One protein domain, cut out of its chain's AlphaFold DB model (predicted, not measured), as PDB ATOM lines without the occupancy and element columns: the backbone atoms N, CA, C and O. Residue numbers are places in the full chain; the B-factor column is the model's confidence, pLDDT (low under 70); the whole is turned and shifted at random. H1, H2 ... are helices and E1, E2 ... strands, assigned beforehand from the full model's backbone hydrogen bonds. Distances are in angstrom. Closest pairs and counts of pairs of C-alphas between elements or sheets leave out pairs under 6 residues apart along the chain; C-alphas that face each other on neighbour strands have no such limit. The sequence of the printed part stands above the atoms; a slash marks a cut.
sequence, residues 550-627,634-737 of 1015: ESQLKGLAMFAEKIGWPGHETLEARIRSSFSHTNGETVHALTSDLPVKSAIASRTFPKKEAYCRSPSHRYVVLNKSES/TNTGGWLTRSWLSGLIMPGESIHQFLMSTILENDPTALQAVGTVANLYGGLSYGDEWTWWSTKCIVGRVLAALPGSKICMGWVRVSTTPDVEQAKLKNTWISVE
ATOM      1  N   GLU A 550       9.752 -13.943 -54.202       87.94
ATOM      2  CA  GLU A 550       9.819 -14.404 -52.802       87.94
ATOM      3  C   GLU A 550      10.312 -13.318 -51.827       87.94
ATOM      4  O   GLU A 550       9.867 -13.273 -50.683       87.94
ATOM      5  N   SER A 551      11.179 -12.395 -52.266       88.50
ATOM      6  CA  SER A 551      11.554 -11.227 -51.452       88.50
ATOM      7  C   SER A 551      10.346 -10.310 -51.237       88.50
ATOM      8  O   SER A 551      10.065  -9.899 -50.112       88.50
ATOM      9  N   GLN A 552       9.567 -10.050 -52.290       92.44
ATOM     10  CA  GLN A 552       8.363  -9.221 -52.191       92.44
ATOM     11  C   GLN A 552       7.266  -9.903 -51.359       92.44
ATOM     12  O   GLN A 552       6.594  -9.232 -50.576       92.44
ATOM     13  N   LEU A 553       7.117 -11.229 -51.441       93.56
ATOM     14  CA  LEU A 553       6.198 -11.968 -50.571       93.56
ATOM     15  C   LEU A 553       6.615 -11.875 -49.096       93.56
ATOM     16  O   LEU A 553       5.775 -11.556 -48.261       93.56
ATOM     17  N   LYS A 554       7.900 -12.050 -48.762       92.81
ATOM     18  CA  LYS A 554       8.402 -11.871 -47.383       92.81
ATOM     19  C   LYS A 554       8.173 -10.448 -46.857       92.81
ATOM     20  O   LYS A 554       7.766 -10.271 -45.709       92.81
ATOM     21  N   GLY A 555       8.361  -9.435 -47.707       94.00
ATOM     22  CA  GLY A 555       8.038  -8.044 -47.380       94.00
ATOM     23  C   GLY A 555       6.544  -7.813 -47.113       94.00
ATOM     24  O   GLY A 555       6.201  -7.094 -46.173       94.00
ATOM     25  N   LEU A 556       5.663  -8.451 -47.891       96.31
ATOM     26  CA  LEU A 556       4.208  -8.406 -47.695       96.31
ATOM     27  C   LEU A 556       3.775  -9.129 -46.417       96.31
ATOM     28  O   LEU A 556       2.966  -8.597 -45.664       96.31
ATOM     29  N   ALA A 557       4.326 -10.317 -46.164       95.75
ATOM     30  CA  ALA A 557       4.017 -11.135 -44.999       95.75
ATOM     31  C   ALA A 557       4.330 -10.388 -43.700       95.75
ATOM     32  O   ALA A 557       3.459 -10.235 -42.844       95.75
ATOM     33  N   MET A 558       5.534  -9.814 -43.592       95.50
ATOM     34  CA  MET A 558       5.897  -9.001 -42.432       95.50
ATOM     35  C   MET A 558       5.076  -7.705 -42.348       95.50
ATOM     36  O   MET A 558       4.709  -7.308 -41.245       95.50
ATOM     37  N   PHE A 559       4.717  -7.060 -43.468       96.81
ATOM     38  CA  PHE A 559       3.769  -5.939 -43.431       96.81
ATOM     39  C   PHE A 559       2.424  -6.366 -42.820       96.81
ATOM     40  O   PHE A 559       1.976  -5.737 -41.862       96.81
ATOM     41  N   ALA A 560       1.824  -7.453 -43.313       97.06
ATOM     42  CA  ALA A 560       0.542  -7.982 -42.850       97.06
ATOM     43  C   ALA A 560       0.579  -8.393 -41.362       97.06
ATOM     44  O   ALA A 560      -0.291  -7.999 -40.585       97.06
ATOM     45  N   GLU A 561       1.622  -9.105 -40.935       96.31
ATOM     46  CA  GLU A 561       1.867  -9.507 -39.542       96.31
ATOM     47  C   GLU A 561       2.031  -8.287 -38.610       96.31
ATOM     48  O   GLU A 561       1.391  -8.197 -37.548       96.31
ATOM     49  N   LYS A 562       2.812  -7.282 -39.039       94.75
ATOM     50  CA  LYS A 562       3.095  -6.071 -38.249       94.75
ATOM     51  C   LYS A 562       1.946  -5.068 -38.200       94.75
ATOM     52  O   LYS A 562       1.788  -4.454 -37.148       94.75
ATOM     53  N   ILE A 563       1.099  -4.940 -39.230       95.38
ATOM     54  CA  ILE A 563      -0.188  -4.218 -39.089       95.38
ATOM     55  C   ILE A 563      -1.239  -5.045 -38.335       95.38
ATOM     56  O   ILE A 563      -2.236  -4.490 -37.884       95.38
ATOM     57  N   GLY A 564      -1.030  -6.356 -38.175       95.38
ATOM     58  CA  GLY A 564      -1.981  -7.266 -37.539       95.38
ATOM     59  C   GLY A 564      -3.198  -7.570 -38.410       95.38
ATOM     60  O   GLY A 564      -4.320  -7.491 -37.916       95.38
ATOM     61  N   TRP A 565      -2.987  -7.880 -39.691       96.12
ATOM     62  CA  TRP A 565      -4.051  -8.322 -40.594       96.12
ATOM     63  C   TRP A 565      -4.584  -9.715 -40.191       96.12
ATOM     64  O   TRP A 565      -3.772 -10.597 -39.869       96.12
ATOM     65  N   PRO A 566      -5.911  -9.954 -40.211       93.81
ATOM     66  CA  PRO A 566      -6.483 -11.272 -39.936       93.81
ATOM     67  C   PRO A 566      -6.003 -12.326 -40.945       93.81
ATOM     68  O   PRO A 566      -5.989 -12.078 -42.145       93.81
ATOM     69  N   GLY A 567      -5.607 -13.515 -40.482       91.19
ATOM     70  CA  GLY A 567      -5.250 -14.627 -41.378       91.19
ATOM     71  C   GLY A 567      -4.026 -14.393 -42.280       91.19
ATOM     72  O   GLY A 567      -3.923 -15.022 -43.333       91.19
ATOM     73  N   HIS A 568      -3.094 -13.511 -41.896       93.94
ATOM     74  CA  HIS A 568      -1.909 -13.177 -42.701       93.94
ATOM     75  C   HIS A 568      -1.033 -14.392 -43.070       93.94
ATOM     76  O   HIS A 568      -0.486 -14.425 -44.169       93.94
ATOM     77  N   GLU A 569      -0.960 -15.422 -42.222       93.88
ATOM     78  CA  GLU A 569      -0.289 -16.694 -42.543       93.88
ATOM     79  C   GLU A 569      -0.972 -17.426 -43.714       93.88
ATOM     80  O   GLU A 569      -0.317 -17.906 -44.637       93.88
ATOM     81  N   THR A 570      -2.310 -17.469 -43.723       91.56
ATOM     82  CA  THR A 570      -3.109 -18.073 -44.803       91.56
ATOM     83  C   THR A 570      -3.005 -17.269 -46.100       91.56
ATOM     84  O   THR A 570      -2.962 -17.851 -47.184       91.56
ATOM     85  N   LEU A 571      -2.933 -15.940 -45.997       90.69
ATOM     86  CA  LEU A 571      -2.673 -15.035 -47.117       90.69
ATOM     87  C   LEU A 571      -1.290 -15.298 -47.736       90.69
ATOM     88  O   LEU A 571      -1.187 -15.478 -48.950       90.69
ATOM     89  N   GLU A 572      -0.239 -15.383 -46.914       91.44
ATOM     90  CA  GLU A 572       1.117 -15.697 -47.376       91.44
ATOM     91  C   GLU A 572       1.177 -17.089 -48.022       91.44
ATOM     92  O   GLU A 572       1.695 -17.234 -49.129       91.44
ATOM     93  N   ALA A 573       0.598 -18.105 -47.376       89.44
ATOM     94  CA  ALA A 573       0.554 -19.471 -47.894       89.44
ATOM     95  C   ALA A 573      -0.199 -19.574 -49.233       89.44
ATOM     96  O   ALA A 573       0.220 -20.331 -50.109       89.44
ATOM     97  N   ARG A 574      -1.270 -18.790 -49.424       86.50
ATOM     98  CA  ARG A 574      -2.029 -18.702 -50.686       86.50
ATOM     99  C   ARG A 574      -1.215 -18.061 -51.808       86.50
ATOM    100  O   ARG A 574      -1.231 -18.564 -52.927       86.50
ATOM    101  N   ILE A 575      -0.503 -16.970 -51.528       87.00
ATOM    102  CA  ILE A 575       0.341 -16.315 -52.540       87.00
ATOM    103  C   ILE A 575       1.564 -17.195 -52.855       87.00
ATOM    104  O   ILE A 575       1.937 -17.323 -54.015       87.00
ATOM    105  N   ARG A 576       2.138 -17.891 -51.863       86.56
ATOM    106  CA  ARG A 576       3.218 -18.864 -52.095       86.56
ATOM    107  C   ARG A 576       2.756 -20.075 -52.903       86.56
ATOM    108  O   ARG A 576       3.490 -20.533 -53.773       86.56
ATOM    109  N   SER A 577       1.555 -20.604 -52.661       80.19
ATOM    110  CA  SER A 577       1.076 -21.777 -53.406       80.19
ATOM    111  C   SER A 577       0.852 -21.476 -54.892       80.19
ATOM    112  O   SER A 577       1.069 -22.363 -55.720       80.19
ATOM    113  N   SER A 578       0.543 -20.226 -55.264       71.88
ATOM    114  CA  SER A 578       0.508 -19.807 -56.671       71.88
ATOM    115  C   SER A 578       1.888 -19.586 -57.307       71.88
ATOM    116  O   SER A 578       1.954 -19.349 -58.509       71.88
ATOM    117  N   PHE A 579       2.998 -19.734 -56.569       67.12
ATOM    118  CA  PHE A 579       4.353 -19.769 -57.142       67.12
ATOM    119  C   PHE A 579       4.787 -21.189 -57.553       67.12
ATOM    120  O   PHE A 579       5.551 -21.345 -58.504       67.12
ATOM    121  N   SER A 580       4.316 -22.225 -56.849       52.88
ATOM    122  CA  SER A 580       4.898 -23.582 -56.894       52.88
ATOM    123  C   SER A 580       4.423 -24.491 -58.040       52.88
ATOM    124  O   SER A 580       4.877 -25.628 -58.135       52.88
ATOM    125  N   HIS A 581       3.499 -24.043 -58.894       50.06
ATOM    126  CA  HIS A 581       2.745 -24.912 -59.815       50.06
ATOM    127  C   HIS A 581       3.333 -25.043 -61.242       50.06
ATOM    128  O   HIS A 581       2.586 -25.152 -62.212       50.06
ATOM    129  N   THR A 582       4.664 -25.084 -61.394       42.00
ATOM    130  CA  THR A 582       5.334 -25.465 -62.661       42.00
ATOM    131  C   THR A 582       6.614 -26.265 -62.405       42.00
ATOM    132  O   THR A 582       7.557 -25.752 -61.804       42.00
ATOM    133  N   ASN A 583       6.678 -27.507 -62.899       35.97
ATOM    134  CA  ASN A 583       7.883 -28.342 -62.832       35.97
ATOM    135  C   ASN A 583       8.957 -27.869 -63.831       35.97
ATOM    136  O   ASN A 583       8.645 -27.567 -64.978       35.97
ATOM    137  N   GLY A 584      10.232 -27.924 -63.433       41.94
ATOM    138  CA  GLY A 584      11.384 -27.871 -64.347       41.94
ATOM    139  C   GLY A 584      12.016 -26.492 -64.546       41.94
ATOM    140  O   GLY A 584      13.214 -26.353 -64.311       41.94
ATOM    141  N   GLU A 585      11.241 -25.470 -64.918       43.38
ATOM    142  CA  GLU A 585      11.755 -24.109 -65.160       43.38
ATOM    143  C   GLU A 585      11.156 -23.089 -64.180       43.38
ATOM    144  O   GLU A 585       9.949 -23.045 -63.934       43.38
ATOM    145  N   THR A 586      12.019 -22.294 -63.544       43.59
ATOM    146  CA  THR A 586      11.662 -21.546 -62.329       43.59
ATOM    147  C   THR A 586      10.954 -20.216 -62.627       43.59
ATOM    148  O   THR A 586      11.404 -19.436 -63.462       43.59
ATOM    149  N   VAL A 587       9.921 -19.897 -61.835       47.44
ATOM    150  CA  VAL A 587       9.219 -18.591 -61.788       47.44
ATOM    151  C   VAL A 587       8.337 -18.252 -63.010       47.44
ATOM    152  O   VAL A 587       8.373 -17.136 -63.523       47.44
ATOM    153  N   HIS A 588       7.470 -19.178 -63.433       50.69
ATOM    154  CA  HIS A 588       6.387 -18.875 -64.390       50.69
ATOM    155  C   HIS A 588       5.038 -18.527 -63.720       50.69
ATOM    156  O   HIS A 588       4.346 -17.610 -64.154       50.69
ATOM    157  N   ALA A 589       4.667 -19.190 -62.618       45.00
ATOM    158  CA  ALA A 589       3.279 -19.210 -62.126       45.00
ATOM    159  C   ALA A 589       2.713 -17.889 -61.534       45.00
ATOM    160  O   ALA A 589       1.500 -17.761 -61.360       45.00
ATOM    161  N   LEU A 590       3.546 -16.868 -61.284       46.66
ATOM    162  CA  LEU A 590       3.070 -15.536 -60.859       46.66
ATOM    163  C   LEU A 590       2.324 -14.780 -61.971       46.66
ATOM    164  O   LEU A 590       1.521 -13.883 -61.711       46.66
ATOM    165  N   THR A 591       2.590 -15.163 -63.215       49.16
ATOM    166  CA  THR A 591       1.917 -14.675 -64.410       49.16
ATOM    167  C   THR A 591       1.651 -15.870 -65.315       49.16
ATOM    168  O   THR A 591       2.451 -16.149 -66.205       49.16
ATOM    169  N   SER A 592       0.503 -16.536 -65.139       47.16
ATOM    170  CA  SER A 592      -0.125 -17.184 -66.300       47.16
ATOM    171  C   SER A 592      -0.183 -16.177 -67.441       47.16
ATOM    172  O   SER A 592      -0.426 -14.991 -67.197       47.16
ATOM    173  N   ASP A 593       0.035 -16.647 -68.665       50.09
ATOM    174  CA  ASP A 593       0.436 -15.828 -69.818       50.09
ATOM    175  C   ASP A 593      -0.625 -14.819 -70.304       50.09
ATOM    176  O   ASP A 593      -0.395 -14.066 -71.247       50.09
ATOM    177  N   LEU A 594      -1.785 -14.768 -69.643       60.81
ATOM    178  CA  LEU A 594      -2.864 -13.828 -69.907       60.81
ATOM    179  C   LEU A 594      -2.728 -12.555 -69.044       60.81
ATOM    180  O   LEU A 594      -2.492 -12.639 -67.830       60.81
ATOM    181  N   PRO A 595      -2.965 -11.357 -69.614       69.75
ATOM    182  CA  PRO A 595      -3.117 -10.140 -68.825       69.75
ATOM    183  C   PRO A 595      -4.371 -10.195 -67.946       69.75
ATOM    184  O   PRO A 595      -5.355 -10.869 -68.266       69.75
ATOM    185  N   VAL A 596      -4.358  -9.417 -66.864       75.25
ATOM    186  CA  VAL A 596      -5.539  -9.164 -66.034       75.25
ATOM    187  C   VAL A 596      -6.604  -8.510 -66.914       75.25
ATOM    188  O   VAL A 596      -6.343  -7.498 -67.564       75.25
ATOM    189  N   LYS A 597      -7.802  -9.087 -66.949       72.75
ATOM    190  CA  LYS A 597      -8.982  -8.478 -67.571       72.75
ATOM    191  C   LYS A 597      -9.832  -7.895 -66.450       72.75
ATOM    192  O   LYS A 597     -10.175  -8.630 -65.528       72.75
ATOM    193  N   SER A 598     -10.172  -6.610 -66.525       65.44
ATOM    194  CA  SER A 598     -11.152  -6.032 -65.603       65.44
ATOM    195  C   SER A 598     -12.521  -6.669 -65.857       65.44
ATOM    196  O   SER A 598     -12.987  -6.691 -66.996       65.44
ATOM    197  N   ALA A 599     -13.182  -7.173 -64.809       57.25
ATOM    198  CA  ALA A 599     -14.543  -7.714 -64.913       57.25
ATOM    199  C   ALA A 599     -15.587  -6.621 -65.238       57.25
ATOM    200  O   ALA A 599     -16.668  -6.902 -65.753       57.25
ATOM    201  N   ILE A 600     -15.257  -5.354 -64.962       59.44
ATOM    202  CA  ILE A 600     -16.125  -4.203 -65.214       59.44
ATOM    203  C   ILE A 600     -15.894  -3.710 -66.649       59.44
ATOM    204  O   ILE A 600     -14.887  -3.074 -66.950       59.44
ATOM    205  N   ALA A 601     -16.850  -3.970 -67.544       49.91
ATOM    206  CA  ALA A 601     -16.770  -3.608 -68.967       49.91
ATOM    207  C   ALA A 601     -16.877  -2.090 -69.268       49.91
ATOM    208  O   ALA A 601     -16.952  -1.693 -70.430       49.91
ATOM    209  N   SER A 602     -16.911  -1.241 -68.237       60.69
ATOM    210  CA  SER A 602     -17.032   0.217 -68.321       60.69
ATOM    211  C   SER A 602     -16.208   0.885 -67.218       60.69
ATOM    212  O   SER A 602     -15.868   0.255 -66.215       60.69
ATOM    213  N   ARG A 603     -15.902   2.178 -67.370       66.56
ATOM    214  CA  ARG A 603     -15.229   2.942 -66.313       66.56
ATOM    215  C   ARG A 603     -16.117   3.076 -65.080       66.56
ATOM    216  O   ARG A 603     -17.273   3.475 -65.166       66.56
ATOM    217  N   THR A 604     -15.522   2.799 -63.926       70.25
ATOM    218  CA  THR A 604     -16.169   2.817 -62.608       70.25
ATOM    219  C   THR A 604     -16.354   4.247 -62.087       70.25
ATOM    220  O   THR A 604     -17.318   4.523 -61.377       70.25
ATOM    221  N   PHE A 605     -15.469   5.175 -62.473       74.00
ATOM    222  CA  PHE A 605     -15.610   6.613 -62.219       74.00
ATOM    223  C   PHE A 605     -14.896   7.471 -63.292       74.00
ATOM    224  O   PHE A 605     -13.974   6.989 -63.960       74.00
ATOM    225  N   PRO A 606     -15.302   8.743 -63.510       66.94
ATOM    226  CA  PRO A 606     -14.725   9.611 -64.542       66.94
ATOM    227  C   PRO A 606     -13.253   9.977 -64.297       66.94
ATOM    228  O   PRO A 606     -12.804  10.063 -63.155       66.94
ATOM    229  N   LYS A 607     -12.523  10.356 -65.360       66.81
ATOM    230  CA  LYS A 607     -11.118  10.823 -65.277       66.81
ATOM    231  C   LYS A 607     -10.883  11.918 -64.215       66.81
ATOM    232  O   LYS A 607      -9.849  11.911 -63.557       66.81
ATOM    233  N   LYS A 608     -11.836  12.847 -64.019       64.88
ATOM    234  CA  LYS A 608     -11.753  13.914 -62.993       64.88
ATOM    235  C   LYS A 608     -11.729  13.348 -61.564       64.88
ATOM    236  O   LYS A 608     -11.039  13.898 -60.713       64.88
ATOM    237  N   GLU A 609     -12.471  12.271 -61.312       64.62
ATOM    238  CA  GLU A 609     -12.558  11.617 -60.000       64.62
ATOM    239  C   GLU A 609     -11.374  10.653 -59.799       64.62
ATOM    240  O   GLU A 609     -10.737  10.683 -58.749       64.62
ATOM    241  N   ALA A 610     -10.969   9.916 -60.844       62.16
ATOM    242  CA  ALA A 610      -9.781   9.051 -60.821       62.16
ATOM    243  C   ALA A 610      -8.462   9.804 -60.551       62.16
ATOM    244  O   ALA A 610      -7.547   9.237 -59.964       62.16
ATOM    245  N   TYR A 611      -8.369  11.076 -60.962       64.44
ATOM    246  CA  TYR A 611      -7.214  11.959 -60.731       64.44
ATOM    247  C   TYR A 611      -7.534  13.050 -59.702       64.44
ATOM    248  O   TYR A 611      -6.928  14.129 -59.716       64.44
ATOM    249  N   CYS A 612      -8.493  12.793 -58.806       63.47
ATOM    250  CA  CYS A 612      -8.816  13.710 -57.727       63.47
ATOM    251  C   CYS A 612      -7.581  13.923 -56.842       63.47
ATOM    252  O   CYS A 612      -7.133  13.036 -56.121       63.47
ATOM    253  N   ARG A 613      -7.023  15.139 -56.864       63.66
ATOM    254  CA  ARG A 613      -5.866  15.528 -56.037       63.66
ATOM    255  C   ARG A 613      -6.244  15.828 -54.577       63.66
ATOM    256  O   ARG A 613      -5.532  16.569 -53.902       63.66
ATOM    257  N   SER A 614      -7.358  15.277 -54.098       69.62
ATOM    258  CA  SER A 614      -7.772  15.394 -52.702       69.62
ATOM    259  C   SER A 614      -6.752  14.703 -51.782       69.62
ATOM    260  O   SER A 614      -6.217  13.649 -52.139       69.62
ATOM    261  N   PRO A 615      -6.462  15.267 -50.595       66.75
ATOM    262  CA  PRO A 615      -5.644  14.601 -49.584       66.75
ATOM    263  C   PRO A 615      -6.370  13.412 -48.933       66.75
ATOM    264  O   PRO A 615      -5.697  12.512 -48.440       66.75
ATOM    265  N   SER A 616      -7.711  13.397 -48.959       68.31
ATOM    266  CA  SER A 616      -8.551  12.386 -48.295       68.31
ATOM    267  C   SER A 616      -9.244  11.413 -49.254       68.31
ATOM    268  O   SER A 616      -9.654  10.340 -48.825       68.31
ATOM    269  N   HIS A 617      -9.390  11.768 -50.537       71.81
ATOM    270  CA  HIS A 617     -10.125  10.984 -51.537       71.81
ATOM    271  C   HIS A 617      -9.221  10.650 -52.734       71.81
ATOM    272  O   HIS A 617      -9.209  11.382 -53.726       71.81
ATOM    273  N   ARG A 618      -8.476   9.540 -52.654       77.81
ATOM    274  CA  ARG A 618      -7.842   8.912 -53.827       77.81
ATOM    275  C   ARG A 618      -8.290   7.459 -53.913       77.81
ATOM    276  O   ARG A 618      -7.955   6.654 -53.042       77.81
ATOM    277  N   TYR A 619      -9.059   7.159 -54.952       83.56
ATOM    278  CA  TYR A 619      -9.680   5.858 -55.161       83.56
ATOM    279  C   TYR A 619      -8.910   5.033 -56.192       83.56
ATOM    280  O   TYR A 619      -8.476   5.562 -57.218       83.56
ATOM    281  N   VAL A 620      -8.794   3.732 -55.937       87.56
ATOM    282  CA  VAL A 620      -8.379   2.733 -56.932       87.56
ATOM    283  C   VAL A 620      -9.396   1.600 -56.987       87.56
ATOM    284  O   VAL A 620     -10.027   1.284 -55.975       87.56
ATOM    285  N   VAL A 621      -9.540   0.975 -58.154       88.69
ATOM    286  CA  VAL A 621     -10.315  -0.265 -58.301       88.69
ATOM    287  C   VAL A 621      -9.386  -1.465 -58.108       88.69
ATOM    288  O   VAL A 621      -8.402  -1.626 -58.827       88.69
ATOM    289  N   LEU A 622      -9.695  -2.297 -57.114       89.62
ATOM    290  CA  LEU A 622      -9.013  -3.558 -56.823       89.62
ATOM    291  C   LEU A 622      -9.570  -4.682 -57.703       89.62
ATOM    292  O   LEU A 622     -10.787  -4.780 -57.890       89.62
ATOM    293  N   ASN A 623      -8.707  -5.574 -58.193       87.00
ATOM    294  CA  ASN A 623      -9.166  -6.718 -58.978       87.00
ATOM    295  C   ASN A 623      -9.857  -7.771 -58.097       87.00
ATOM    296  O   ASN A 623      -9.223  -8.395 -57.245       87.00
ATOM    297  N   LYS A 624     -11.142  -8.031 -58.355       79.94
ATOM    298  CA  LYS A 624     -11.871  -9.172 -57.792       79.94
ATOM    299  C   LYS A 624     -11.722 -10.369 -58.725       79.94
ATOM    300  O   LYS A 624     -12.239 -10.345 -59.837       79.94
ATOM    301  N   SER A 625     -11.059 -11.427 -58.261       66.81
ATOM    302  CA  SER A 625     -10.993 -12.683 -59.013       66.81
ATOM    303  C   SER A 625     -12.361 -13.373 -59.010       66.81
ATOM    304  O   SER A 625     -12.909 -13.661 -57.944       66.81
ATOM    305  N   GLU A 626     -12.919 -13.630 -60.190       55.66
ATOM    306  CA  GLU A 626     -14.179 -14.357 -60.344       55.66
ATOM    307  C   GLU A 626     -13.910 -15.856 -60.467       55.66
ATOM    308  O   GLU A 626     -13.330 -16.322 -61.446       55.66
ATOM    309  N   SER A 627     -14.352 -16.632 -59.476       47.16
ATOM    310  CA  SER A 627     -14.236 -18.092 -59.477       47.16
ATOM    311  C   SER A 627     -15.311 -18.742 -60.359       47.16
ATOM    312  O   SER A 627     -16.183 -19.462 -59.864       47.16
ATOM    313  N   THR A 634      -3.972 -20.403 -61.094       51.50
ATOM    314  CA  THR A 634      -3.417 -19.034 -60.911       51.50
ATOM    315  C   THR A 634      -4.389 -17.892 -60.564       51.50
ATOM    316  O   THR A 634      -4.474 -16.876 -61.249       51.50
ATOM    317  N   ASN A 635      -5.046 -17.994 -59.407       56.44
ATOM    318  CA  ASN A 635      -5.916 -16.953 -58.838       56.44
ATOM    319  C   ASN A 635      -5.137 -15.742 -58.236       56.44
ATOM    320  O   ASN A 635      -5.414 -15.318 -57.113       56.44
ATOM    321  N   THR A 636      -4.124 -15.217 -58.938       62.94
ATOM    322  CA  THR A 636      -3.131 -14.263 -58.393       62.94
ATOM    323  C   THR A 636      -3.407 -12.805 -58.788       62.94
ATOM    324  O   THR A 636      -2.813 -12.277 -59.739       62.94
ATOM    325  N   GLY A 637      -4.292 -12.171 -58.009       77.56
ATOM    326  CA  GLY A 637      -4.472 -10.719 -57.855       77.56
ATOM    327  C   GLY A 637      -4.698  -9.875 -59.116       77.56
ATOM    328  O   GLY A 637      -5.007 -10.370 -60.201       77.56
ATOM    329  N   GLY A 638      -4.580  -8.555 -58.960       87.38
ATOM    330  CA  GLY A 638      -4.687  -7.563 -60.029       87.38
ATOM    331  C   GLY A 638      -3.349  -6.949 -60.426       87.38
ATOM    332  O   GLY A 638      -2.271  -7.471 -60.127       87.38
ATOM    333  N   TRP A 639      -3.407  -5.802 -61.107       89.81
ATOM    334  CA  TRP A 639      -2.202  -5.064 -61.494       89.81
ATOM    335  C   TRP A 639      -1.458  -4.491 -60.276       89.81
ATOM    336  O   TRP A 639      -0.234  -4.362 -60.328       89.81
ATOM    337  N   LEU A 640      -2.153  -4.217 -59.165       92.81
ATOM    338  CA  LEU A 640      -1.560  -3.757 -57.903       92.81
ATOM    339  C   LEU A 640      -0.729  -4.876 -57.253       92.81
ATOM    340  O   LEU A 640       0.464  -4.678 -57.014       92.81
ATOM    341  N   THR A 641      -1.306  -6.074 -57.098       92.75
ATOM    342  CA  THR A 641      -0.590  -7.297 -56.683       92.75
ATOM    343  C   THR A 641       0.634  -7.564 -57.552       92.75
ATOM    344  O   THR A 641       1.721  -7.825 -57.035       92.75
ATOM    345  N   ARG A 642       0.487  -7.481 -58.880       90.31
ATOM    346  CA  ARG A 642       1.581  -7.757 -59.827       90.31
ATOM    347  C   ARG A 642       2.668  -6.681 -59.790       90.31
ATOM    348  O   ARG A 642       3.840  -7.016 -59.929       90.31
ATOM    349  N   SER A 643       2.325  -5.426 -59.492       93.50
ATOM    350  CA  SER A 643       3.303  -4.351 -59.253       93.50
ATOM    351  C   SER A 643       4.128  -4.601 -57.987       93.50
ATOM    352  O   SER A 643       5.355  -4.516 -58.034       93.50
ATOM    353  N   TRP A 644       3.477  -4.980 -56.878       94.75
ATOM    354  CA  TRP A 644       4.174  -5.330 -55.636       94.75
ATOM    355  C   TRP A 644       5.044  -6.583 -55.799       94.75
ATOM    356  O   TRP A 644       6.256  -6.517 -55.608       94.75
ATOM    357  N   LEU A 645       4.456  -7.719 -56.195       92.31
ATOM    358  CA  LEU A 645       5.153  -9.012 -56.240       92.31
ATOM    359  C   LEU A 645       6.244  -9.079 -57.317       92.31
ATOM    360  O   LEU A 645       7.152  -9.902 -57.214       92.31
ATOM    361  N   SER A 646       6.214  -8.193 -58.317       90.81
ATOM    362  CA  SER A 646       7.326  -8.033 -59.258       90.81
ATOM    363  C   SER A 646       8.430  -7.091 -58.786       90.81
ATOM    364  O   SER A 646       9.516  -7.117 -59.357       90.81
ATOM    365  N   GLY A 647       8.199  -6.285 -57.746       91.69
ATOM    366  CA  GLY A 647       9.139  -5.264 -57.283       91.69
ATOM    367  C   GLY A 647       9.204  -4.024 -58.183       91.69
ATOM    368  O   GLY A 647      10.129  -3.223 -58.037       91.69
ATOM    369  N   LEU A 648       8.243  -3.831 -59.100       92.88
ATOM    370  CA  LEU A 648       8.131  -2.612 -59.906       92.88
ATOM    371  C   LEU A 648       7.509  -1.477 -59.080       92.88
ATOM    372  O   LEU A 648       6.377  -1.047 -59.300       92.88
ATOM    373  N   ILE A 649       8.277  -0.986 -58.113       93.88
ATOM    374  CA  ILE A 649       7.877   0.098 -57.220       93.88
ATOM    375  C   ILE A 649       8.767   1.303 -57.507       93.88
ATOM    376  O   ILE A 649       9.992   1.253 -57.370       93.88
ATOM    377  N   MET A 650       8.132   2.394 -57.929       94.56
ATOM    378  CA  MET A 650       8.792   3.678 -58.144       94.56
ATOM    379  C   MET A 650       8.867   4.465 -56.821       94.56
ATOM    380  O   MET A 650       7.839   4.574 -56.145       94.56
ATOM    381  N   PRO A 651      10.032   5.048 -56.463       93.38
ATOM    382  CA  PRO A 651      10.230   5.770 -55.204       93.38
ATOM    383  C   PRO A 651       9.220   6.894 -54.925       93.38
ATOM    384  O   PRO A 651       8.837   7.658 -55.821       93.38
ATOM    385  N   GLY A 652       8.819   7.000 -53.656       91.50
ATOM    386  CA  GLY A 652       7.770   7.891 -53.155       91.50
ATOM    387  C   GLY A 652       6.637   7.151 -52.427       91.50
ATOM    388  O   GLY A 652       6.777   6.008 -51.992       91.50
ATOM    389  N   GLU A 653       5.479   7.809 -52.301       86.75
ATOM    390  CA  GLU A 653       4.333   7.355 -51.487       86.75
ATOM    391  C   GLU A 653       3.526   6.163 -52.052       86.75
ATOM    392  O   GLU A 653       2.509   5.776 -51.483       86.75
ATOM    393  N   SER A 654       3.949   5.545 -53.156       90.75
ATOM    394  CA  SER A 654       3.231   4.423 -53.790       90.75
ATOM    395  C   SER A 654       3.238   3.138 -52.944       90.75
ATOM    396  O   SER A 654       2.287   2.359 -52.984       90.75
ATOM    397  N   ILE A 655       4.279   2.917 -52.133       92.56
ATOM    398  CA  ILE A 655       4.513   1.628 -51.466       92.56
ATOM    399  C   ILE A 655       3.408   1.217 -50.477       92.56
ATOM    400  O   ILE A 655       3.023   0.050 -50.448       92.56
ATOM    401  N   HIS A 656       2.850   2.161 -49.709       90.62
ATOM    402  CA  HIS A 656       1.785   1.862 -48.738       90.62
ATOM    403  C   HIS A 656       0.458   1.509 -49.422       90.62
ATOM    404  O   HIS A 656      -0.382   0.822 -48.845       90.62
ATOM    405  N   GLN A 657       0.281   1.968 -50.661       93.50
ATOM    406  CA  GLN A 657      -0.890   1.695 -51.480       93.50
ATOM    407  C   GLN A 657      -0.782   0.278 -52.051       93.50
ATOM    408  O   GLN A 657      -1.643  -0.553 -51.779       93.50
ATOM    409  N   PHE A 658       0.342  -0.038 -52.711       95.81
ATOM    410  CA  PHE A 658       0.635  -1.384 -53.212       95.81
ATOM    411  C   PHE A 658       0.524  -2.467 -52.129       95.81
ATOM    412  O   PHE A 658      -0.095  -3.500 -52.374       95.81
ATOM    413  N   LEU A 659       1.075  -2.233 -50.933       96.12
ATOM    414  CA  LEU A 659       1.034  -3.192 -49.824       96.12
ATOM    415  C   LEU A 659      -0.402  -3.531 -49.384       96.12
ATOM    416  O   LEU A 659      -0.766  -4.706 -49.358       96.12
ATOM    417  N   MET A 660      -1.239  -2.527 -49.097       96.19
ATOM    418  CA  MET A 660      -2.626  -2.760 -48.665       96.19
ATOM    419  C   MET A 660      -3.498  -3.331 -49.794       96.19
ATOM    420  O   MET A 660      -4.256  -4.273 -49.570       96.19
ATOM    421  N   SER A 661      -3.352  -2.834 -51.026       95.31
ATOM    422  CA  SER A 661      -4.052  -3.394 -52.187       95.31
ATOM    423  C   SER A 661      -3.684  -4.855 -52.444       95.31
ATOM    424  O   SER A 661      -4.563  -5.644 -52.766       95.31
ATOM    425  N   THR A 662      -2.417  -5.243 -52.261       95.06
ATOM    426  CA  THR A 662      -1.982  -6.637 -52.458       95.06
ATOM    427  C   THR A 662      -2.540  -7.570 -51.383       95.06
ATOM    428  O   THR A 662      -2.870  -8.711 -51.696       95.06
ATOM    429  N   ILE A 663      -2.701  -7.105 -50.138       95.31
ATOM    430  CA  ILE A 663      -3.443  -7.864 -49.118       95.31
ATOM    431  C   ILE A 663      -4.876  -8.120 -49.603       95.31
ATOM    432  O   ILE A 663      -5.296  -9.270 -49.702       95.31
ATOM    433  N   LEU A 664      -5.602  -7.060 -49.961       93.69
ATOM    434  CA  LEU A 664      -7.027  -7.134 -50.294       93.69
ATOM    435  C   LEU A 664      -7.312  -7.925 -51.581       93.69
ATOM    436  O   LEU A 664      -8.216  -8.750 -51.597       93.69
ATOM    437  N   GLU A 665      -6.518  -7.753 -52.640       91.38
ATOM    438  CA  GLU A 665      -6.666  -8.517 -53.893       91.38
ATOM    439  C   GLU A 665      -6.416 -10.031 -53.732       91.38
ATOM    440  O   GLU A 665      -6.802 -10.809 -54.605       91.38
ATOM    441  N   ASN A 666      -5.781 -10.463 -52.635       91.12
ATOM    442  CA  ASN A 666      -5.513 -11.876 -52.342       91.12
ATOM    443  C   ASN A 666      -6.282 -12.392 -51.103       91.12
ATOM    444  O   ASN A 666      -6.199 -13.584 -50.786       91.12
ATOM    445  N   ASP A 667      -7.079 -11.540 -50.449       91.69
ATOM    446  CA  ASP A 667      -8.041 -11.872 -49.391       91.69
ATOM    447  C   ASP A 667      -9.482 -11.673 -49.915       91.69
ATOM    448  O   ASP A 667     -10.076 -10.606 -49.742       91.69
ATOM    449  N   PRO A 668     -10.076 -12.690 -50.576       88.81
ATOM    450  CA  PRO A 668     -11.401 -12.564 -51.171       88.81
ATOM    451  C   PRO A 668     -12.503 -12.427 -50.115       88.81
ATOM    452  O   PRO A 668     -13.552 -11.876 -50.429       88.81
ATOM    453  N   THR A 669     -12.273 -12.874 -48.875       91.19
ATOM    454  CA  THR A 669     -13.218 -12.698 -47.765       91.19
ATOM    455  C   THR A 669     -13.290 -11.227 -47.369       91.19
ATOM    456  O   THR A 669     -14.386 -10.677 -47.260       91.19
ATOM    457  N   ALA A 670     -12.137 -10.562 -47.242       91.94
ATOM    458  CA  ALA A 670     -12.092  -9.120 -47.028       91.94
ATOM    459  C   ALA A 670     -12.651  -8.353 -48.233       91.94
ATOM    460  O   ALA A 670     -13.532  -7.513 -48.065       91.94
ATOM    461  N   LEU A 671     -12.209  -8.668 -49.453       90.31
ATOM    462  CA  LEU A 671     -12.616  -7.957 -50.670       90.31
ATOM    463  C   LEU A 671     -14.117  -8.090 -50.976       90.31
ATOM    464  O   LEU A 671     -14.746  -7.125 -51.410       90.31
ATOM    465  N   GLN A 672     -14.716  -9.259 -50.722       90.25
ATOM    466  CA  GLN A 672     -16.165  -9.456 -50.824       90.25
ATOM    467  C   GLN A 672     -16.928  -8.663 -49.756       90.25
ATOM    468  O   GLN A 672     -18.045  -8.224 -50.016       90.25
ATOM    469  N   ALA A 673     -16.341  -8.482 -48.571       90.81
ATOM    470  CA  ALA A 673     -16.959  -7.755 -47.473       90.81
ATOM    471  C   ALA A 673     -16.881  -6.227 -47.636       90.81
ATOM    472  O   ALA A 673     -17.856  -5.559 -47.317       90.81
ATOM    473  N   VAL A 674     -15.749  -5.680 -48.108       89.88
ATOM    474  CA  VAL A 674     -15.476  -4.222 -48.127       89.88
ATOM    475  C   VAL A 674     -15.619  -3.557 -49.503       89.88
ATOM    476  O   VAL A 674     -15.529  -2.333 -49.600       89.88
ATOM    477  N   GLY A 675     -15.829  -4.346 -50.561       88.75
ATOM    478  CA  GLY A 675     -15.963  -3.866 -51.938       88.75
ATOM    479  C   GLY A 675     -14.630  -3.620 -52.659       88.75
ATOM    480  O   GLY A 675     -13.551  -3.612 -52.069       88.75
ATOM    481  N   THR A 676     -14.709  -3.428 -53.979       87.88
ATOM    482  CA  THR A 676     -13.538  -3.275 -54.866       87.88
ATOM    483  C   THR A 676     -13.006  -1.846 -54.976       87.88
ATOM    484  O   THR A 676     -11.882  -1.664 -55.435       87.88
ATOM    485  N   VAL A 677     -13.768  -0.827 -54.570       88.56
ATOM    486  CA  VAL A 677     -13.343   0.583 -54.616       88.56
ATOM    487  C   VAL A 677     -12.660   0.950 -53.300       88.56
ATOM    488  O   VAL A 677     -13.313   1.064 -52.266       88.56
ATOM    489  N   ALA A 678     -11.340   1.140 -53.331       89.69
ATOM    490  CA  ALA A 678     -10.522   1.345 -52.135       89.69
ATOM    491  C   ALA A 678     -10.033   2.793 -51.980       89.69
ATOM    492  O   ALA A 678      -9.466   3.356 -52.916       89.69
ATOM    493  N   ASN A 679     -10.181   3.374 -50.780       89.69
ATOM    494  CA  ASN A 679      -9.626   4.690 -50.431       89.69
ATOM    495  C   ASN A 679      -8.360   4.555 -49.568       89.69
ATOM    496  O   ASN A 679      -8.407   4.593 -48.338       89.69
ATOM    497  N   LEU A 680      -7.201   4.461 -50.219       90.69
ATOM    498  CA  LEU A 680      -5.908   4.185 -49.572       90.69
ATOM    499  C   LEU A 680      -5.323   5.382 -48.778       90.69
ATOM    500  O   LEU A 680      -4.204   5.312 -48.255       90.69
ATOM    501  N   TYR A 681      -6.082   6.478 -48.685       90.19
ATOM    502  CA  TYR A 681      -5.765   7.701 -47.937       90.19
ATOM    503  C   TYR A 681      -6.689   7.905 -46.723       90.19
ATOM    504  O   TYR A 681      -6.383   8.732 -45.866       90.19
ATOM    505  N   GLY A 682      -7.776   7.132 -46.622       91.19
ATOM    506  CA  GLY A 682      -8.733   7.161 -45.516       91.19
ATOM    507  C   GLY A 682      -8.483   6.081 -44.456       91.19
ATOM    508  O   GLY A 682      -7.341   5.752 -44.119       91.19
ATOM    509  N   GLY A 683      -9.577   5.546 -43.920       93.56
ATOM    510  CA  GLY A 683      -9.616   4.377 -43.043       93.56
ATOM    511  C   GLY A 683     -10.438   3.224 -43.619       93.56
ATOM    512  O   GLY A 683     -11.149   3.376 -44.611       93.56
ATOM    513  N   LEU A 684     -10.344   2.071 -42.968       94.62
ATOM    514  CA  LEU A 684     -11.002   0.816 -43.308       94.62
ATOM    515  C   LEU A 684     -11.510   0.157 -42.021       94.62
ATOM    516  O   LEU A 684     -10.729  -0.106 -41.102       94.62
ATOM    517  N   SER A 685     -12.809  -0.130 -41.971       93.44
ATOM    518  CA  SER A 685     -13.410  -1.001 -40.958       93.44
ATOM    519  C   SER A 685     -13.597  -2.397 -41.545       93.44
ATOM    520  O   SER A 685     -14.196  -2.526 -42.612       93.44
ATOM    521  N   TYR A 686     -13.097  -3.431 -40.867       91.75
ATOM    522  CA  TYR A 686     -13.238  -4.833 -41.275       91.75
ATOM    523  C   TYR A 686     -13.288  -5.738 -40.036       91.75
ATOM    524  O   TYR A 686     -12.420  -5.661 -39.167       91.75
ATOM    525  N   GLY A 687     -14.320  -6.579 -39.935       87.25
ATOM    526  CA  GLY A 687     -14.653  -7.269 -38.683       87.25
ATOM    527  C   GLY A 687     -15.337  -6.342 -37.667       87.25
ATOM    528  O   GLY A 687     -15.987  -5.374 -38.056       87.25
ATOM    529  N   ASP A 688     -15.233  -6.661 -36.372       81.56
ATOM    530  CA  ASP A 688     -15.926  -5.939 -35.283       81.56
ATOM    531  C   ASP A 688     -14.989  -5.280 -34.250       81.56
ATOM    532  O   ASP A 688     -15.446  -4.472 -33.444       81.56
ATOM    533  N   GLU A 689     -13.697  -5.623 -34.254       83.62
ATOM    534  CA  GLU A 689     -12.738  -5.265 -33.192       83.62
ATOM    535  C   GLU A 689     -11.724  -4.174 -33.582       83.62
ATOM    536  O   GLU A 689     -11.181  -3.499 -32.708       83.62
ATOM    537  N   TRP A 690     -11.414  -4.024 -34.874       90.69
ATOM    538  CA  TRP A 690     -10.242  -3.270 -35.336       90.69
ATOM    539  C   TRP A 690     -10.572  -2.368 -36.526       90.69
ATOM    540  O   TRP A 690     -11.359  -2.728 -37.402       90.69
ATOM    541  N   THR A 691      -9.909  -1.213 -36.595       94.69
ATOM    542  CA  THR A 691      -9.887  -0.370 -37.799       94.69
ATOM    543  C   THR A 691      -8.457  -0.073 -38.239       94.69
ATOM    544  O   THR A 691      -7.549   0.054 -37.413       94.69
ATOM    545  N   TRP A 692      -8.252   0.034 -39.553       96.50
ATOM    546  CA  TRP A 692      -6.971   0.372 -40.177       96.50
ATOM    547  C   TRP A 692      -7.057   1.759 -40.806       96.50
ATOM    548  O   TRP A 692      -8.014   2.067 -41.505       96.50
ATOM    549  N   TRP A 693      -6.046   2.593 -40.595       95.94
ATOM    550  CA  TRP A 693      -6.005   3.977 -41.055       95.94
ATOM    551  C   TRP A 693      -4.688   4.280 -41.758       95.94
ATOM    552  O   TRP A 693      -3.610   3.940 -41.268       95.94
ATOM    553  N   SER A 694      -4.776   4.960 -42.896       94.50
ATOM    554  CA  SER A 694      -3.620   5.518 -43.590       94.50
ATOM    555  C   SER A 694      -3.035   6.669 -42.765       94.50
ATOM    556  O   SER A 694      -3.785   7.511 -42.265       94.50
ATOM    557  N   THR A 695      -1.707   6.786 -42.658       92.50
ATOM    558  CA  THR A 695      -1.060   7.948 -42.005       92.50
ATOM    559  C   THR A 695      -1.247   9.252 -42.789       92.50
ATOM    560  O   THR A 695      -0.851  10.318 -42.325       92.50
ATOM    561  N   LYS A 696      -1.877   9.201 -43.969       90.50
ATOM    562  CA  LYS A 696      -2.345  10.378 -44.714       90.50
ATOM    563  C   LYS A 696      -3.601  11.003 -44.083       90.50
ATOM    564  O   LYS A 696      -3.778  12.217 -44.183       90.50
ATOM    565  N   CYS A 697      -4.409  10.200 -43.384       92.62
ATOM    566  CA  CYS A 697      -5.565  10.639 -42.606       92.62
ATOM    567  C   CYS A 697      -5.140  11.145 -41.218       92.62
ATOM    568  O   CYS A 697      -4.275  10.561 -40.558       92.62
ATOM    569  N   ILE A 698      -5.784  12.210 -40.732       94.50
ATOM    570  CA  ILE A 698      -5.529  12.739 -39.387       94.50
ATOM    571  C   ILE A 698      -5.941  11.759 -38.279       94.50
ATOM    572  O   ILE A 698      -5.210  11.626 -37.301       94.50
ATOM    573  N   VAL A 699      -7.032  11.000 -38.453       95.56
ATOM    574  CA  VAL A 699      -7.492   9.997 -37.470       95.56
ATOM    575  C   VAL A 699      -6.402   8.961 -37.202       95.56
ATOM    576  O   VAL A 699      -6.050   8.729 -36.049       95.56
ATOM    577  N   GLY A 700      -5.797   8.408 -38.259       95.00
ATOM    578  CA  GLY A 700      -4.702   7.444 -38.132       95.00
ATOM    579  C   GLY A 700      -3.483   8.021 -37.411       95.00
ATOM    580  O   GLY A 700      -2.865   7.330 -36.610       95.00
ATOM    581  N   ARG A 701      -3.162   9.302 -37.636       95.75
ATOM    582  CA  ARG A 701      -2.037   9.983 -36.972       95.75
ATOM    583  C   ARG A 701      -2.320  10.388 -35.525       95.75
ATOM    584  O   ARG A 701      -1.384  10.444 -34.735       95.75
ATOM    585  N   VAL A 702      -3.571  10.649 -35.155       97.06
ATOM    586  CA  VAL A 702      -3.964  10.934 -33.765       97.06
ATOM    587  C   VAL A 702      -4.052   9.634 -32.960       97.06
ATOM    588  O   VAL A 702      -3.364   9.492 -31.953       97.06
ATOM    589  N   LEU A 703      -4.821   8.652 -33.445       96.31
ATOM    590  CA  LEU A 703      -5.067   7.383 -32.746       96.31
ATOM    591  C   LEU A 703      -3.857   6.434 -32.734       96.31
ATOM    592  O   LEU A 703      -3.836   5.489 -31.953       96.31
ATOM    593  N   ALA A 704      -2.822   6.695 -33.540       95.81
ATOM    594  CA  ALA A 704      -1.556   5.964 -33.490       95.81
ATOM    595  C   ALA A 704      -0.909   5.923 -32.094       95.81
ATOM    596  O   ALA A 704      -0.207   4.958 -31.796       95.81
ATOM    597  N   ALA A 705      -1.134   6.933 -31.249       94.88
ATOM    598  CA  ALA A 705      -0.601   6.959 -29.887       94.88
ATOM    599  C   ALA A 705      -1.294   5.978 -28.921       94.88
ATOM    600  O   ALA A 705      -0.741   5.712 -27.861       94.88
ATOM    601  N   LEU A 706      -2.467   5.421 -29.260       93.12
ATOM    602  CA  LEU A 706      -3.185   4.492 -28.379       93.12
ATOM    603  C   LEU A 706      -2.367   3.224 -28.062       93.12
ATOM    604  O   LEU A 706      -1.667   2.699 -28.939       93.12
ATOM    605  N   PRO A 707      -2.501   2.664 -26.843       89.25
ATOM    606  CA  PRO A 707      -1.799   1.445 -26.464       89.25
ATOM    607  C   PRO A 707      -2.278   0.261 -27.316       89.25
ATOM    608  O   PRO A 707      -3.468   0.097 -27.582       89.25
ATOM    609  N   GLY A 708      -1.343  -0.581 -27.762       89.12
ATOM    610  CA  GLY A 708      -1.651  -1.721 -28.636       89.12
ATOM    611  C   GLY A 708      -1.947  -1.358 -30.101       89.12
ATOM    612  O   GLY A 708      -2.330  -2.244 -30.883       89.12
ATOM    613  N   SER A 709      -1.742  -0.095 -30.502       93.75
ATOM    614  CA  SER A 709      -1.704   0.274 -31.917       93.75
ATOM    615  C   SER A 709      -0.602  -0.510 -32.648       93.75
ATOM    616  O   SER A 709       0.421  -0.897 -32.076       93.75
ATOM    617  N   LYS A 710      -0.829  -0.809 -33.929       94.75
ATOM    618  CA  LYS A 710       0.115  -1.553 -34.779       94.75
ATOM    619  C   LYS A 710       0.409  -0.748 -36.034       94.75
ATOM    620  O   LYS A 710      -0.521  -0.397 -36.754       94.75
ATOM    621  N   ILE A 711       1.682  -0.450 -36.296       93.00
ATOM    622  CA  ILE A 711       2.094   0.461 -37.372       93.00
ATOM    623  C   ILE A 711       3.136  -0.203 -38.265       93.00
ATOM    624  O   ILE A 711       4.127  -0.748 -37.782       93.00
ATOM    625  N   CYS A 712       2.932  -0.123 -39.578       93.44
ATOM    626  CA  CYS A 712       3.938  -0.477 -40.573       93.44
ATOM    627  C   CYS A 712       3.693   0.319 -41.861       93.44
ATOM    628  O   CYS A 712       2.547   0.483 -42.268       93.44
ATOM    629  N   MET A 713       4.761   0.816 -42.495       91.25
ATOM    630  CA  MET A 713       4.756   1.429 -43.838       91.25
ATOM    631  C   MET A 713       3.526   2.298 -44.164       91.25
ATOM    632  O   MET A 713       2.835   2.052 -45.149       91.25
ATOM    633  N   GLY A 714       3.251   3.319 -43.348       91.62
ATOM    634  CA  GLY A 714       2.160   4.270 -43.597       91.62
ATOM    635  C   GLY A 714       0.740   3.795 -43.249       91.62
ATOM    636  O   GLY A 714      -0.207   4.520 -43.540       91.62
ATOM    637  N   TRP A 715       0.576   2.639 -42.599       95.75
ATOM    638  CA  TRP A 715      -0.705   2.157 -42.066       95.75
ATOM    639  C   TRP A 715      -0.657   1.951 -40.550       95.75
ATOM    640  O   TRP A 715       0.359   1.520 -40.006       95.75
ATOM    641  N   VAL A 716      -1.781   2.239 -39.889       96.25
ATOM    642  CA  VAL A 716      -1.996   2.168 -38.435       96.25
ATOM    643  C   VAL A 716      -3.255   1.345 -38.155       96.25
ATOM    644  O   VAL A 716      -4.330   1.721 -38.608       96.25
ATOM    645  N   ARG A 717      -3.164   0.257 -37.387       96.62
ATOM    646  CA  ARG A 717      -4.324  -0.478 -36.850       96.62
ATOM    647  C   ARG A 717      -4.583  -0.071 -35.400       96.62
ATOM    648  O   ARG A 717      -3.647  -0.093 -34.599       96.62
ATOM    649  N   VAL A 718      -5.838   0.211 -35.055       94.94
ATOM    650  CA  VAL A 718      -6.300   0.557 -33.696       94.94
ATOM    651  C   VAL A 718      -7.530  -0.259 -33.285       94.94
ATOM    652  O   VAL A 718      -8.280  -0.725 -34.140       94.94
ATOM    653  N   SER A 719      -7.734  -0.428 -31.976       90.69
ATOM    654  CA  SER A 719      -8.899  -1.089 -31.349       90.69
ATOM    655  C   SER A 719     -10.157  -0.211 -31.291       90.69
ATOM    656  O   SER A 719     -11.209  -0.646 -30.831       90.69
ATOM    657  N   THR A 720     -10.072   1.047 -31.730       87.62
ATOM    658  CA  THR A 720     -11.227   1.946 -31.787       87.62
ATOM    659  C   THR A 720     -12.088   1.624 -33.007       87.62
ATOM    660  O   THR A 720     -11.632   1.750 -34.147       87.62
ATOM    661  N   THR A 721     -13.355   1.285 -32.777       86.81
ATOM    662  CA  THR A 721     -14.404   1.365 -33.803       86.81
ATOM    663  C   THR A 721     -15.083   2.742 -33.742       86.81
ATOM    664  O   THR A 721     -15.205   3.298 -32.647       86.81
ATOM    665  N   PRO A 722     -15.490   3.349 -34.874       90.62
ATOM    666  CA  PRO A 722     -16.127   4.661 -34.856       90.62
ATOM    667  C   PRO A 722     -17.594   4.555 -34.427       90.62
ATOM    668  O   PRO A 722     -18.346   3.745 -34.973       90.62
ATOM    669  N   ASP A 723     -17.999   5.416 -33.498       89.56
ATOM    670  CA  ASP A 723     -19.399   5.685 -33.184       89.56
ATOM    671  C   ASP A 723     -20.001   6.586 -34.269       89.56
ATOM    672  O   ASP A 723     -19.400   7.590 -34.671       89.56
ATOM    673  N   VAL A 724     -21.172   6.205 -34.772       86.50
ATOM    674  CA  VAL A 724     -21.850   6.864 -35.892       86.50
ATOM    675  C   VAL A 724     -23.348   6.847 -35.648       86.50
ATOM    676  O   VAL A 724     -23.937   5.826 -35.293       86.50
ATOM    677  N   GLU A 725     -23.973   7.996 -35.883       73.56
ATOM    678  CA  GLU A 725     -25.416   8.155 -35.773       73.56
ATOM    679  C   GLU A 725     -26.139   7.091 -36.624       73.56
ATOM    680  O   GLU A 725     -25.966   7.010 -37.840       73.56
ATOM    681  N   GLN A 726     -26.973   6.286 -35.954       60.91
ATOM    682  CA  GLN A 726     -27.893   5.285 -36.518       60.91
ATOM    683  C   GLN A 726     -27.292   3.953 -37.032       60.91
ATOM    684  O   GLN A 726     -28.076   3.057 -37.346       60.91
ATOM    685  N   ALA A 727     -25.967   3.740 -37.072       66.44
ATOM    686  CA  ALA A 727     -25.387   2.430 -37.439       66.44
ATOM    687  C   ALA A 727     -23.928   2.227 -36.982       66.44
ATOM    688  O   ALA A 727     -23.144   3.167 -36.965       66.44
ATOM    689  N   LYS A 728     -23.509   0.974 -36.739       74.31
ATOM    690  CA  LYS A 728     -22.074   0.627 -36.672       74.31
ATOM    691  C   LYS A 728     -21.466   0.603 -38.078       74.31
ATOM    692  O   LYS A 728     -21.996  -0.075 -38.958       74.31
ATOM    693  N   LEU A 729     -20.314   1.248 -38.277       83.88
ATOM    694  CA  LEU A 729     -19.531   1.092 -39.510       83.88
ATOM    695  C   LEU A 729     -18.745  -0.219 -39.489       83.88
ATOM    696  O   LEU A 729     -17.697  -0.315 -38.851       83.88
ATOM    697  N   LYS A 730     -19.243  -1.212 -40.222       86.81
ATOM    698  CA  LYS A 730     -18.626  -2.527 -40.403       86.81
ATOM    699  C   LYS A 730     -18.359  -2.775 -41.883       86.81
ATOM    700  O   LYS A 730     -19.211  -2.452 -42.703       86.81
ATOM    701  N   ASN A 731     -17.212  -3.377 -42.196       90.38
ATOM    702  CA  ASN A 731     -16.838  -3.816 -43.544       90.38
ATOM    703  C   ASN A 731     -16.997  -2.708 -44.612       90.38
ATOM    704  O   ASN A 731     -17.671  -2.891 -45.618       90.38
ATOM    705  N   THR A 732     -16.414  -1.531 -44.376       91.19
ATOM    706  CA  THR A 732     -16.546  -0.367 -45.272       91.19
ATOM    707  C   THR A 732     -15.311   0.533 -45.220       91.19
ATOM    708  O   THR A 732     -14.616   0.624 -44.199       91.19
ATOM    709  N   TRP A 733     -15.047   1.211 -46.336       92.50
ATOM    710  CA  TRP A 733     -14.062   2.282 -46.441       92.50
ATOM    711  C   TRP A 733     -14.598   3.586 -45.849       92.50
ATOM    712  O   TRP A 733     -15.758   3.945 -46.037       92.50
ATOM    713  N   ILE A 734     -13.724   4.322 -45.168       91.44
ATOM    714  CA  ILE A 734     -14.047   5.550 -44.445       91.44
ATOM    715  C   ILE A 734     -13.192   6.691 -45.003       91.44
ATOM    716  O   ILE A 734     -11.989   6.754 -44.751       91.44
ATOM    717  N   SER A 735     -13.799   7.618 -45.743       89.69
ATOM    718  CA  SER A 735     -13.180   8.914 -46.032       89.69
ATOM    719  C   SER A 735     -13.440   9.895 -44.890       89.69
ATOM    720  O   SER A 735     -14.540   9.946 -44.338       89.69
ATOM    721  N   VAL A 736     -12.430  10.696 -44.558       87.75
ATOM    722  CA  VAL A 736     -12.511  11.773 -43.562       87.75
ATOM    723  C   VAL A 736     -12.125  13.073 -44.244       87.75
ATOM    724  O   VAL A 736     -10.970  13.248 -44.642       87.75
ATOM    725  N   GLU A 737     -13.077  13.992 -44.378       80.25
ATOM    726  CA  GLU A 737     -12.771  15.337 -44.853       80.25
ATOM    727  C   GLU A 737     -11.940  16.082 -43.804       80.25
ATOM    728  O   GLU A 737     -12.337  16.218 -42.647       80.25
TER     729      GLU A 737
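AT A GLANCE: This is residues 550 to 627 and 634 to 737 of the 1015 residues of an uncharacterized protein of Talaromyces stipitatus (strain ATCC 10500 / CBS 375.48 / QM 6759 / NRRL 1006) (UniProt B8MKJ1). A strongly twisted sheet of five strands makes one end of the domain, with H7 packed on one face and the end of H1 on the opposite face. H1 folds back into H2 as a helical hairpin and crosses the core helix H5, on which H4 also packs, while the long link 578 to 606 sweeps round the outside. The printed part has 182 residues with seven named helices and eight named strands, in the order H1 H2 H3 E1 H4 H5 H6 E2 E3 E4 H7 E5 E6 E7 E8; the sheet runs E5 E6 E4 E3 E8, antiparallel. The class is mixed, helices and strands, with 89 residues, under half, in named elements; the whole is compact, with a radius of gyration of the C-alphas of 16.6 A and spans of 57 by 39 by 33 A.

HOW THE PARTS SIT: E5, residues 710 to 712, and E6, residues 715 to 718, form a hairpin, with N 717 and O 710 2.8 A apart. E6 is antiparallel to E4, residues 691 to 694 (N 693 to O 716, 2.8 A). E4 forms a hairpin with E3, residues 683 to 685 (N 684 to O 692, 2.8 A), and E3 is antiparallel to edge strand E8, residues 732 to 736 (N 683 to O 734, 2.8 A). H7, residues 698 to 703, is over E4 at a height over the sheet of 7.3 A; E4, H7 and E5 are a split strand-helix-strand unit, E6 lying between its two strands, with a right-handed crossover. H1, residues 550 to 563, is on the opposite face, over E5, at 10.5 A. H2, residues 568 to 577, forms a helical hairpin with H1 at a shallow tilt of 15 degrees, closest C-alphas Ala 560 and His 568, 5.7 A. The hub H5, residues 655 to 666, touches H4, residues 639 to 646, closest C-alphas Thr 641 and Thr 662, 4.5 A. H6, residues 668 to 674, only just touches H5, only at the corner, with 3 pairs of C-alphas within 8 A. E1, residues 619 to 621, is antiparallel to E2, residues 677 to 679 (N 678 to O 620, 3.0 A). H3, residues 607 to 610, touches no helix; E7, residues 722 to 724, pairs with no named strand. Every O i to N i+4 pair is within hydrogen-bond range in H1, H2, H4, H6 and H7; H5 has 7 of 8, and H3 is too short for one.

IN THESE COORDINATES: H1, 19.8 A long, begins at C-alpha 550 (9.819, -14.404, -52.802); H5 is 16.8 A and H2 14.1 A. E8, 12.9 A, ends at C-alpha 736 (-12.511, 11.773, -43.562).

THE WHOLE: The farthest C-alphas, of Gly 584 and Glu 725, are 58.9 A apart. Residues 628 to 633 are not printed; C-alphas 627 and 634 are 11.0 A apart across the cut. The link H2 to H3 is long. The mean pLDDT of the printed part is 82.6; 42 residues are under 70, among them 579 to 595.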